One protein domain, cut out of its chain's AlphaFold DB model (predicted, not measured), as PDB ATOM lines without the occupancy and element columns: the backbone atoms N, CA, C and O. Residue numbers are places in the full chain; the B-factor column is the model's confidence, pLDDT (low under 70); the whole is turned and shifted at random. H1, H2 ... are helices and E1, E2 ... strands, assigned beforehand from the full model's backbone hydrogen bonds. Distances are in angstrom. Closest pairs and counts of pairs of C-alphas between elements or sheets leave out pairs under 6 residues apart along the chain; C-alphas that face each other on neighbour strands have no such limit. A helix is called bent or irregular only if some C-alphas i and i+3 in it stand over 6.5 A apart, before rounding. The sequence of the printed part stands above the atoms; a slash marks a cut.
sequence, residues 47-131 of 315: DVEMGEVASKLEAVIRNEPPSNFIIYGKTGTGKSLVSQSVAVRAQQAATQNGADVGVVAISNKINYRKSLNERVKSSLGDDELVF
ATOM      1  N   ASP A  47     174.208 190.095 158.193       90.56
ATOM      2  CA  ASP A  47     175.508 190.470 158.757       90.56
ATOM      3  C   ASP A  47     175.813 191.961 158.583       90.56
ATOM      4  O   ASP A  47     176.302 192.606 159.511       90.56
ATOM      5  N   VAL A  48     175.461 192.524 157.421       90.31
ATOM      6  CA  VAL A  48     175.632 193.954 157.128       90.31
ATOM      7  C   VAL A  48     174.748 194.789 158.048       90.31
ATOM      8  O   VAL A  48     175.249 195.660 158.754       90.31
ATOM      9  N   GLU A  49     173.453 194.476 158.118       90.62
ATOM     10  CA  GLU A  49     172.506 195.198 158.966       90.62
ATOM     11  C   GLU A  49     172.852 195.061 160.456       90.62
ATOM     12  O   GLU A  49     172.733 196.028 161.206       90.62
ATOM     13  N   MET A  50     173.316 193.888 160.903       89.50
ATOM     14  CA  MET A  50     173.821 193.700 162.267       89.50
ATOM     15  C   MET A  50     175.020 194.607 162.552       89.50
ATOM     16  O   MET A  50     175.071 195.217 163.620       89.50
ATOM     17  N   GLY A  51     175.962 194.711 161.611       88.81
ATOM     18  CA  GLY A  51     177.119 195.600 161.714       88.81
ATOM     19  C   GLY A  51     176.720 197.073 161.780       88.81
ATOM     20  O   GLY A  51     177.212 197.807 162.635       88.81
ATOM     21  N   GLU A  52     175.776 197.500 160.943       88.50
ATOM     22  CA  GLU A  52     175.273 198.873 160.952       88.50
ATOM     23  C   GLU A  52     174.565 199.206 162.271       88.50
ATOM     24  O   GLU A  52     174.920 200.200 162.905       88.50
ATOM     25  N   VAL A  53     173.649 198.357 162.757       86.94
ATOM     26  CA  VAL A  53     173.002 198.557 164.070       86.94
ATOM     27  C   VAL A  53     174.041 198.584 165.197       86.94
ATOM     28  O   VAL A  53     173.961 199.439 166.080       86.94
ATOM     29  N   ALA A  54     175.033 197.689 165.169       86.38
ATOM     30  CA  ALA A  54     176.090 197.649 166.176       86.38
ATOM     31  C   ALA A  54     176.921 198.936 166.174       86.38
ATOM     32  O   ALA A  54     177.141 199.506 167.240       86.38
ATOM     33  N   SER A  55     177.299 199.441 164.994       85.62
ATOM     34  CA  SER A  55     178.067 200.684 164.849       85.62
ATOM     35  C   SER A  55     177.344 201.894 165.447       85.62
ATOM     36  O   SER A  55     177.970 202.737 166.086       85.62
ATOM     37  N   LYS A  56     176.009 201.958 165.319       81.88
ATOM     38  CA  LYS A  56     175.198 203.030 165.920       81.88
ATOM     39  C   LYS A  56     175.109 202.907 167.441       81.88
ATOM     40  O   LYS A  56     174.991 203.916 168.130       81.88
ATOM     41  N   LEU A  57     175.184 201.684 167.969       81.50
ATOM     42  CA  LEU A  57     175.163 201.410 169.406       81.50
ATOM     43  C   LEU A  57     176.555 201.453 170.059       81.50
ATOM     44  O   LEU A  57     176.634 201.458 171.286       81.50
ATOM     45  N   GLU A  58     177.650 201.549 169.294       82.38
ATOM     46  CA  GLU A  58     179.005 201.686 169.851       82.38
ATOM     47  C   GLU A  58     179.149 202.906 170.761       82.38
ATOM     48  O   GLU A  58     179.797 202.804 171.802       82.38
ATOM     49  N   ALA A  59     178.521 204.032 170.404       78.12
ATOM     50  CA  ALA A  59     178.543 205.248 171.216       78.12
ATOM     51  C   ALA A  59     178.059 204.962 172.646       78.12
ATOM     52  O   ALA A  59     178.712 205.328 173.619       78.12
ATOM     53  N   VAL A  60     176.983 204.181 172.775       75.94
ATOM     54  CA  VAL A  60     176.427 203.771 174.068       75.94
ATOM     55  C   VAL A  60     177.438 202.952 174.877       75.94
ATOM     56  O   VAL A  60     177.623 203.190 176.068       75.94
ATOM     57  N   ILE A  61     178.131 202.012 174.230       75.81
ATOM     58  CA  ILE A  61     179.140 201.152 174.874       75.81
ATOM     59  C   ILE A  61     180.353 201.970 175.350       75.81
ATOM     60  O   ILE A  61     180.990 201.610 176.342       75.81
ATOM     61  N   ARG A  62     180.671 203.069 174.653       79.31
ATOM     62  CA  ARG A  62     181.782 203.985 174.959       79.31
ATOM     63  C   ARG A  62     181.403 205.125 175.911       79.31
ATOM     64  O   ARG A  62     182.248 205.971 176.187       79.31
ATOM     65  N   ASN A  63     180.174 205.136 176.434       74.56
ATOM     66  CA  ASN A  63     179.634 206.226 177.253       74.56
ATOM     67  C   ASN A  63     179.620 207.589 176.523       74.56
ATOM     68  O   ASN A  63     179.802 208.650 177.121       74.56
ATOM     69  N   GLU A  64     179.414 207.549 175.207       77.75
ATOM     70  CA  GLU A  64     179.217 208.700 174.329       77.75
ATOM     71  C   GLU A  64     177.714 208.878 174.028       77.75
ATOM     72  O   GLU A  64     176.957 207.901 174.034       77.75
ATOM     73  N   PRO A  65     177.242 210.109 173.757       71.06
ATOM     74  CA  PRO A  65     175.841 210.342 173.420       71.06
ATOM     75  C   PRO A  65     175.472 209.625 172.106       71.06
ATOM     76  O   PRO A  65     176.084 209.910 171.074       71.06
ATOM     77  N   PRO A  66     174.478 208.716 172.106       73.94
ATOM     78  CA  PRO A  66     174.088 208.008 170.895       73.94
ATOM     79  C   PRO A  66     173.277 208.892 169.949       73.94
ATOM     80  O   PRO A  66     172.528 209.776 170.373       73.94
ATOM     81  N   SER A  67     173.370 208.588 168.655       71.56
ATOM     82  CA  SER A  67     172.476 209.140 167.637       71.56
ATOM     83  C   SER A  67     171.199 208.311 167.533       71.56
ATOM     84  O   SER A  67     171.230 207.080 167.597       71.56
ATOM     85  N   ASN A  68     170.074 208.985 167.308       74.12
ATOM     86  CA  ASN A  68     168.829 208.322 166.934       74.12
ATOM     87  C   ASN A  68     168.948 207.773 165.504       74.12
ATOM     88  O   ASN A  68     169.523 208.427 164.634       74.12
ATOM     89  N   PHE A  69     168.399 206.585 165.263       76.00
ATOM     90  CA  PHE A  69     168.303 205.989 163.931       76.00
ATOM     91  C   PHE A  69     167.000 205.203 163.799       76.00
ATOM     92  O   PHE A  69     166.420 204.754 164.794       76.00
ATOM     93  N   ILE A  70     166.530 205.030 162.564       76.62
ATOM     94  CA  ILE A  70     165.273 204.333 162.279       76.62
ATOM     95  C   ILE A  70     165.536 203.118 161.393       76.62
ATOM     96  O   ILE A  70     166.209 203.204 160.368       76.62
ATOM     97  N   ILE A  71     164.945 201.982 161.768       77.81
ATOM     98  CA  ILE A  71     165.011 200.739 161.000       77.81
ATOM     99  C   ILE A  71     163.715 200.541 160.201       77.81
ATOM    100  O   ILE A  71     162.621 200.441 160.765       77.81
ATOM    101  N   TYR A  72     163.839 200.393 158.884       75.25
ATOM    102  CA  TYR A  72     162.738 200.204 157.940       75.25
ATOM    103  C   TYR A  72     162.769 198.839 157.262       75.25
ATOM    104  O   TYR A  72     163.783 198.151 157.242       75.25
ATOM    105  N   GLY A  73     161.628 198.425 156.705       69.50
ATOM    106  CA  GLY A  73     161.506 197.191 155.922       69.50
ATOM    107  C   GLY A  73     160.142 196.515 156.058       69.50
ATOM    108  O   GLY A  73     159.413 196.728 157.037       69.50
ATOM    109  N   LYS A  74     159.796 195.657 155.088       72.25
ATOM    110  CA  LYS A  74     158.567 194.839 155.112       72.25
ATOM    111  C   LYS A  74     158.512 193.940 156.353       72.25
ATOM    112  O   LYS A  74     159.511 193.745 157.037       72.25
ATOM    113  N   THR A  75     157.339 193.457 156.738       76.94
ATOM    114  CA  THR A  75     157.216 192.553 157.893       76.94
ATOM    115  C   THR A  75     158.013 191.265 157.657       76.94
ATOM    116  O   THR A  75     158.183 190.852 156.519       76.94
ATOM    117  N   GLY A  76     158.576 190.678 158.720       76.12
ATOM    118  CA  GLY A  76     159.322 189.417 158.607       76.12
ATOM    119  C   GLY A  76     160.719 189.471 157.989       76.12
ATOM    120  O   GLY A  76     161.350 188.429 157.859       76.12
ATOM    121  N   THR A  77     161.247 190.658 157.684       84.69
ATOM    122  CA  THR A  77     162.605 190.829 157.131       84.69
ATOM    123  C   THR A  77     163.740 190.760 158.158       84.69
ATOM    124  O   THR A  77     164.895 190.954 157.799       84.69
ATOM    125  N   GLY A  78     163.441 190.498 159.436       84.56
ATOM    126  CA  GLY A  78     164.451 190.359 160.496       84.56
ATOM    127  C   GLY A  78     164.746 191.618 161.321       84.56
ATOM    128  O   GLY A  78     165.563 191.535 162.226       84.56
ATOM    129  N   LYS A  79     164.051 192.744 161.090       86.88
ATOM    130  CA  LYS A  79     164.238 194.002 161.852       86.88
ATOM    131  C   LYS A  79     164.249 193.792 163.368       86.88
ATOM    132  O   LYS A  79     165.267 194.015 164.001       86.88
ATOM    133  N   SER A  80     163.137 193.309 163.934       82.44
ATOM    134  CA  SER A  80     163.007 193.099 165.383       82.44
ATOM    135  C   SER A  80     164.040 192.109 165.918       82.44
ATOM    136  O   SER A  80     164.597 192.338 166.983       82.44
ATOM    137  N   LEU A  81     164.329 191.054 165.149       84.44
ATOM    138  CA  LEU A  81     165.308 190.032 165.509       84.44
ATOM    139  C   LEU A  81     166.714 190.625 165.649       84.44
ATOM    140  O   LEU A  81     167.370 190.428 166.667       84.44
ATOM    141  N   VAL A  82     167.157 191.380 164.640       87.44
ATOM    142  CA  VAL A  82     168.473 192.029 164.636       87.44
ATOM    143  C   VAL A  82     168.538 193.125 165.691       87.44
ATOM    144  O   VAL A  82     169.484 193.143 166.471       87.44
ATOM    145  N   SER A  83     167.525 193.994 165.783       85.38
ATOM    146  CA  SER A  83     167.480 195.042 166.808       85.38
ATOM    147  C   SER A  83     167.602 194.462 168.210       85.38
ATOM    148  O   SER A  83     168.416 194.940 168.990       85.38
ATOM    149  N   GLN A  84     166.830 193.419 168.523       82.31
ATOM    150  CA  GLN A  84     166.844 192.791 169.840       82.31
ATOM    151  C   GLN A  84     168.163 192.056 170.098       82.31
ATOM    152  O   GLN A  84     168.744 192.224 171.165       82.31
ATOM    153  N   SER A  85     168.673 191.304 169.117       85.50
ATOM    154  CA  SER A  85     169.953 190.598 169.231       85.50
ATOM    155  C   SER A  85     171.115 191.561 169.497       85.50
ATOM    156  O   SER A  85     171.877 191.373 170.447       85.50
ATOM    157  N   VAL A  86     171.229 192.642 168.719       86.62
ATOM    158  CA  VAL A  86     172.300 193.632 168.904       86.62
ATOM    159  C   VAL A  86     172.094 194.444 170.186       86.62
ATOM    160  O   VAL A  86     173.063 194.685 170.902       86.62
ATOM    161  N   ALA A  87     170.855 194.803 170.538       83.25
ATOM    162  CA  ALA A  87     170.553 195.509 171.783       83.25
ATOM    163  C   ALA A  87     170.964 194.710 173.027       83.25
ATOM    164  O   ALA A  87     171.621 195.261 173.909       83.25
ATOM    165  N   VAL A  88     170.640 193.412 173.080       83.44
ATOM    166  CA  VAL A  88     171.042 192.525 174.186       83.44
ATOM    167  C   VAL A  88     172.566 192.503 174.332       83.44
ATOM    168  O   VAL A  88     173.084 192.596 175.443       83.44
ATOM    169  N   ARG A  89     173.305 192.452 173.217       84.12
ATOM    170  CA  ARG A  89     174.777 192.488 173.233       84.12
ATOM    171  C   ARG A  89     175.327 193.829 173.696       84.12
ATOM    172  O   ARG A  89     176.259 193.856 174.492       84.12
ATOM    173  N   ALA A  90     174.776 194.928 173.186       83.31
ATOM    174  CA  ALA A  90     175.200 196.268 173.564       83.31
ATOM    175  C   ALA A  90     174.986 196.495 175.065       83.31
ATOM    176  O   ALA A  90     175.873 197.014 175.734       83.31
ATOM    177  N   GLN A  91     173.862 196.017 175.606       82.31
ATOM    178  CA  GLN A  91     173.587 196.049 177.038       82.31
ATOM    179  C   GLN A  91     174.605 195.218 177.830       82.31
ATOM    180  O   GLN A  91     175.189 195.732 178.777       82.31
ATOM    181  N   GLN A  92     174.882 193.974 177.419       84.31
ATOM    182  CA  GLN A  92     175.894 193.128 178.066       84.31
ATOM    183  C   GLN A  92     177.285 193.780 178.065       84.31
ATOM    184  O   GLN A  92     177.955 193.796 179.098       84.31
ATOM    185  N   ALA A  93     177.712 194.339 176.930       84.38
ATOM    186  CA  ALA A  93     178.998 195.019 176.796       84.38
ATOM    187  C   ALA A  93     179.063 196.297 177.646       84.38
ATOM    188  O   ALA A  93     180.062 196.551 178.313       84.38
ATOM    189  N   ALA A  94     177.991 197.085 177.671       82.12
ATOM    190  CA  ALA A  94     177.939 198.296 178.475       82.12
ATOM    191  C   ALA A  94     177.945 197.998 179.980       82.12
ATOM    192  O   ALA A  94     178.697 198.633 180.714       82.12
ATOM    193  N   THR A  95     177.215 196.970 180.433       83.25
ATOM    194  CA  THR A  95     177.271 196.509 181.830       83.25
ATOM    195  C   THR A  95     178.686 196.081 182.222       83.25
ATOM    196  O   THR A  95     179.146 196.427 183.307       83.25
ATOM    197  N   GLN A  96     179.414 195.388 181.337       83.62
ATOM    198  CA  GLN A  96     180.825 195.040 181.572       83.62
ATOM    199  C   GLN A  96     181.730 196.277 181.683       83.62
ATOM    200  O   GLN A  96     182.702 196.253 182.435       83.62
ATOM    201  N   ASN A  97     181.387 197.363 180.992       81.06
ATOM    202  CA  ASN A  97     182.107 198.636 181.034       81.06
ATOM    203  C   ASN A  97     181.628 199.584 182.152       81.06
ATOM    204  O   ASN A  97     182.109 200.712 182.237       81.06
ATOM    205  N   GLY A  98     180.689 199.155 183.004       80.62
ATOM    206  CA  GLY A  98     180.127 199.988 184.071       80.62
ATOM    207  C   GLY A  98     179.222 201.123 183.575       80.62
ATOM    208  O   GLY A  98     179.075 202.123 184.273       80.62
ATOM    209  N   ALA A  99     178.641 200.987 182.380       74.88
ATOM    210  CA  ALA A  99     177.682 201.925 181.807       74.88
ATOM    211  C   ALA A  99     176.249 201.365 181.872       74.88
ATOM    212  O   ALA A  99     176.004 200.204 181.536       74.88
ATOM    213  N   ASP A 100     175.294 202.212 182.265       66.06
ATOM    214  CA  ASP A 100     173.870 201.876 182.301       66.06
ATOM    215  C   ASP A 100     173.206 202.183 180.955       66.06
ATOM    216  O   ASP A 100     173.249 203.311 180.459       66.06
ATOM    217  N   VAL A 101     172.558 201.178 180.362       67.12
ATOM    218  CA  VAL A 101     171.938 201.281 179.035       67.12
ATOM    219  C   VAL A 101     170.467 200.913 179.097       67.12
ATOM    220  O   VAL A 101     170.112 199.795 179.467       67.12
ATOM    221  N   GLY A 102     169.614 201.841 178.664       60.16
ATOM    222  CA  GLY A 102     168.197 201.599 178.410       60.16
ATOM    223  C   GLY A 102     167.918 201.569 176.910       60.16
ATOM    224  O   GLY A 102     168.097 202.575 176.231       60.16
ATOM    225  N   VAL A 103     167.452 200.432 176.389       63.56
ATOM    226  CA  VAL A 103     166.975 200.326 175.000       63.56
ATOM    227  C   VAL A 103     165.450 200.347 175.000       63.56
ATOM    228  O   VAL A 103     164.815 199.476 175.588       63.56
ATOM    229  N   VAL A 104     164.853 201.328 174.319       59.00
ATOM    230  CA  VAL A 104     163.398 201.431 174.138       59.00
ATOM    231  C   VAL A 104     163.067 201.169 172.672       59.00
ATOM    232  O   VAL A 104     163.359 201.987 171.805       59.00
ATOM    233  N   ALA A 105     162.450 200.023 172.389       56.59
ATOM    234  CA  ALA A 105     161.987 199.663 171.051       56.59
ATOM    235  C   ALA A 105     160.458 199.785 170.978       56.59
ATOM    236  O   ALA A 105     159.741 199.027 171.627       56.59
ATOM    237  N   ILE A 106     159.951 200.728 170.180       54.78
ATOM    238  CA  ILE A 106     158.510 200.925 169.962       54.78
ATOM    239  C   ILE A 106     158.190 200.559 168.515       54.78
ATOM    240  O   ILE A 106     158.750 201.130 167.581       54.78
ATOM    241  N   SER A 107     157.283 199.602 168.322       52.06
ATOM    242  CA  SER A 107     156.836 199.166 167.001       52.06
ATOM    243  C   SER A 107     155.327 199.326 166.881       52.06
ATOM    244  O   SER A 107     154.573 198.628 167.550       52.06
ATOM    245  N   ASN A 108     154.885 200.228 166.007       50.41
ATOM    246  CA  ASN A 108     153.571 200.131 165.385       50.41
ATOM    247  C   ASN A 108     153.600 200.863 164.036       50.41
ATOM    248  O   ASN A 108     154.020 202.020 163.958       50.41
ATOM    249  N   LYS A 109     153.190 200.190 162.956       55.81
ATOM    250  CA  LYS A 109     153.077 200.819 161.635       55.81
ATOM    251  C   LYS A 109     151.808 201.668 161.607       55.81
ATOM    252  O   LYS A 109     150.736 201.179 161.282       55.81
ATOM    253  N   ILE A 110     151.954 202.958 161.858       45.34
ATOM    254  CA  ILE A 110     151.045 203.982 161.334       45.34
ATOM    255  C   ILE A 110     151.915 204.923 160.504       45.34
ATOM    256  O   ILE A 110     153.110 205.022 160.765       45.34
ATOM    257  N   ASN A 111     151.350 205.547 159.468       46.25
ATOM    258  CA  ASN A 111     151.963 206.497 158.526       46.25
ATOM    259  C   ASN A 111     152.656 207.718 159.190       46.25
ATOM    260  O   ASN A 111     152.363 208.869 158.869       46.25
ATOM    261  N   TYR A 112     153.612 207.490 160.083       49.91
ATOM    262  CA  TYR A 112     154.222 208.476 160.963       49.91
ATOM    263  C   TYR A 112     154.945 209.553 160.159       49.91
ATOM    264  O   TYR A 112     154.835 210.736 160.442       49.91
ATOM    265  N   ARG A 113     155.577 209.184 159.041       50.75
ATOM    266  CA  ARG A 113     156.306 210.136 158.192       50.75
ATOM    267  C   ARG A 113     155.403 211.158 157.484       50.75
ATOM    268  O   ARG A 113     155.894 212.232 157.139       50.75
ATOM    269  N   LYS A 114     154.117 210.852 157.261       51.12
ATOM    270  CA  LYS A 114     153.151 211.806 156.678       51.12
ATOM    271  C   LYS A 114     152.530 212.723 157.733       51.12
ATOM    272  O   LYS A 114     152.147 213.834 157.393       51.12
ATOM    273  N   SER A 115     152.468 212.282 158.990       49.69
ATOM    274  CA  SER A 115     151.984 213.085 160.120       49.69
ATOM    275  C   SER A 115     153.096 213.834 160.861       49.69
ATOM    276  O   SER A 115     152.809 214.718 161.662       49.69
ATOM    277  N   LEU A 116     154.363 213.484 160.624       58.31
ATOM    278  CA  LEU A 116     155.496 214.142 161.252       58.31
ATOM    279  C   LEU A 116     155.852 215.457 160.576       58.31
ATOM    280  O   LEU A 116     156.198 215.489 159.391       58.31
ATOM    281  N   ASN A 117     155.871 216.521 161.376       56.31
ATOM    282  CA  ASN A 117     156.450 217.787 160.962       56.31
ATOM    283  C   ASN A 117     157.974 217.655 160.748       56.31
ATOM    284  O   ASN A 117     158.638 216.742 161.246       56.31
ATOM    285  N   GLU A 118     158.528 218.586 159.981       58.34
ATOM    286  CA  GLU A 118     159.934 218.605 159.559       58.34
ATOM    287  C   GLU A 118     160.916 218.674 160.746       58.34
ATOM    288  O   GLU A 118     162.008 218.115 160.692       58.34
ATOM    289  N   ARG A 119     160.481 219.258 161.871       57.78
ATOM    290  CA  ARG A 119     161.271 219.372 163.105       57.78
ATOM    291  C   ARG A 119     161.475 218.028 163.801       57.78
ATOM    292  O   ARG A 119     162.580 217.755 164.255       57.78
ATOM    293  N   VAL A 120     160.443 217.183 163.856       59.53
ATOM    294  CA  VAL A 120     160.548 215.854 164.483       59.53
ATOM    295  C   VAL A 120     161.368 214.899 163.612       59.53
ATOM    296  O   VAL A 120     162.157 214.122 164.142       59.53
ATOM    297  N   LYS A 121     161.252 215.000 162.279       61.03
ATOM    298  CA  LYS A 121     162.121 214.252 161.350       61.03
ATOM    299  C   LYS A 121     163.590 214.619 161.549       61.03
ATOM    300  O   LYS A 121     164.407 213.730 161.731       61.03
ATOM    301  N   SER A 122     163.892 215.916 161.623       61.47
ATOM    302  CA  SER A 122     165.252 216.405 161.863       61.47
ATOM    303  C   SER A 122     165.818 215.957 163.222       61.47
ATOM    304  O   SER A 122     166.997 215.635 163.306       61.47
ATOM    305  N   SER A 123     164.992 215.855 164.275       60.16
ATOM    306  CA  SER A 123     165.436 215.359 165.594       60.16
ATOM    307  C   SER A 123     165.598 213.836 165.700       60.16
ATOM    308  O   SER A 123     166.297 213.352 166.590       60.16
ATOM    309  N   LEU A 124     164.934 213.069 164.828       60.66
ATOM    310  CA  LEU A 124     165.039 211.605 164.789       60.66
ATOM    311  C   LEU A 124     166.261 211.109 163.999       60.66
ATOM    312  O   LEU A 124     166.532 209.912 164.031       60.66
ATOM    313  N   GLY A 125     167.006 212.022 163.370       59.41
ATOM    314  CA  GLY A 125     168.185 211.719 162.565       59.41
ATOM    315  C   GLY A 125     167.834 211.237 161.156       59.41
ATOM    316  O   GLY A 125     166.808 210.596 160.938       59.41
ATOM    317  N   ASP A 126     168.707 211.541 160.193       58.69
ATOM    318  CA  ASP A 126     168.598 211.077 158.798       58.69
ATOM    319  C   ASP A 126     169.204 209.673 158.586       58.69
ATOM    320  O   ASP A 126     169.252 209.172 157.463       58.69
ATOM    321  N   ASP A 127     169.677 209.027 159.656       66.94
ATOM    322  CA  ASP A 127     170.263 207.689 159.606       66.94
ATOM    323  C   ASP A 127     169.162 206.620 159.521       66.94
ATOM    324  O   ASP A 127     168.544 206.222 160.517       66.94
ATOM    325  N   GLU A 128     168.916 206.159 158.296       72.88
ATOM    326  CA  GLU A 128     167.928 205.130 157.981       72.88
ATOM    327  C   GLU A 128     168.606 203.818 157.607       72.88
ATOM    328  O   GLU A 128     169.435 203.767 156.703       72.88
ATOM    329  N   LEU A 129     168.182 202.737 158.257       78.94
ATOM    330  CA  LEU A 129     168.659 201.393 157.963       78.94
ATOM    331  C   LEU A 129     167.524 200.575 157.348       78.94
ATOM    332  O   LEU A 129     166.468 200.393 157.960       78.94
ATOM    333  N   VAL A 130     167.714 200.091 156.121       80.19
ATOM    334  CA  VAL A 130     166.660 199.431 155.338       80.19
ATOM    335  C   VAL A 130     166.896 197.925 155.260       80.19
ATOM    336  O   VAL A 130     167.822 197.458 154.612       80.19
ATOM    337  N   PHE A 131     165.984 197.152 155.847       86.19
ATOM    338  CA  PHE A 131     165.945 195.700 155.717       86.19
ATOM    339  C   PHE A 131     165.149 195.290 154.481       86.19
ATOM    340  O   PHE A 131     163.909 195.364 154.463       86.19
TER     341      PHE A 131
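What this domain is: This is residues 47 to 131 of the 315 residues of the protein "Orc1-type DNA replication protein" of Natronomonas moolapensis (strain DSM 18674 / CECT 7526 / JCM 14361 / 8.8.11) (UniProt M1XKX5). Two helices, H1 and H2, lie side by side and run the same way, with a small parallel sheet of two short strands, E1 and E2, near their first turns. From the far end of H2 a long unnamed stretch, residues 97 to 111, runs back past the sheet to the small helices H3 and H4, where residues 114 to 120 stick out. The printed part has 85 residues, in the order H1, E1, H2, H3, H4, E2, and is mostly helix. It is compact, with a radius of gyration of the C-alphas of 13.7 A and spans of 41 by 30 by 20 A.

Where its parts are: H1, residues 47 to 61, begins at C-alpha 47 (175.508, 190.470, 158.757) and is 19.7 A long; it is irregular, but only just: C-alphas 56 and 59 are 6.6 A apart. E1 is residues 70 to 73, 10.3 A. H2, residues 79 to 96, is 25.8 A long and ends at C-alpha 96 (180.825, 195.040, 181.572). H3 is residues 112 to 115 and H4 residues 118 to 123. E2, residues 128 to 131, 9.9 A, ends at C-alpha 131 (165.945, 195.700, 155.717).

How they stand to each other: H1 and H2 touch, closest at the C-alphas of Ile 61 and Ala 94, 4.8 A; their tilt of 36 degrees is only just steep. E1 and E2 are parallel at 28 degrees, with N 72 and O 129 2.8 A apart, within hydrogen-bond range. E1, H2 H3 H4, E2 form a strand-helix-strand unit, two parallel neighbour strands with helices between them along the chain. The closest C-alphas of H1 and E2, Glu 49 and Phe 131, are 7.3 A apart; those of E1 and H2, Ile 71 and Lys 79, 6.8 A. H3 and H4 are close but not clearly touching, at 7.8 A between C-alphas 113 and 121; both are apart from H1 and H2. Every O i to N i+4 pair is within range in H2 and H4, and 9 of 11 in H1; H3 is too short for one.

The domain as a whole: The C-alphas farthest apart, Gln 96 and Lys 114, are 40.8 A apart. The printed part has no cut; the link from H2 to H3 is long. The mean pLDDT of the printed part is 73.3, with residues 73 and 100 to 127 under 70.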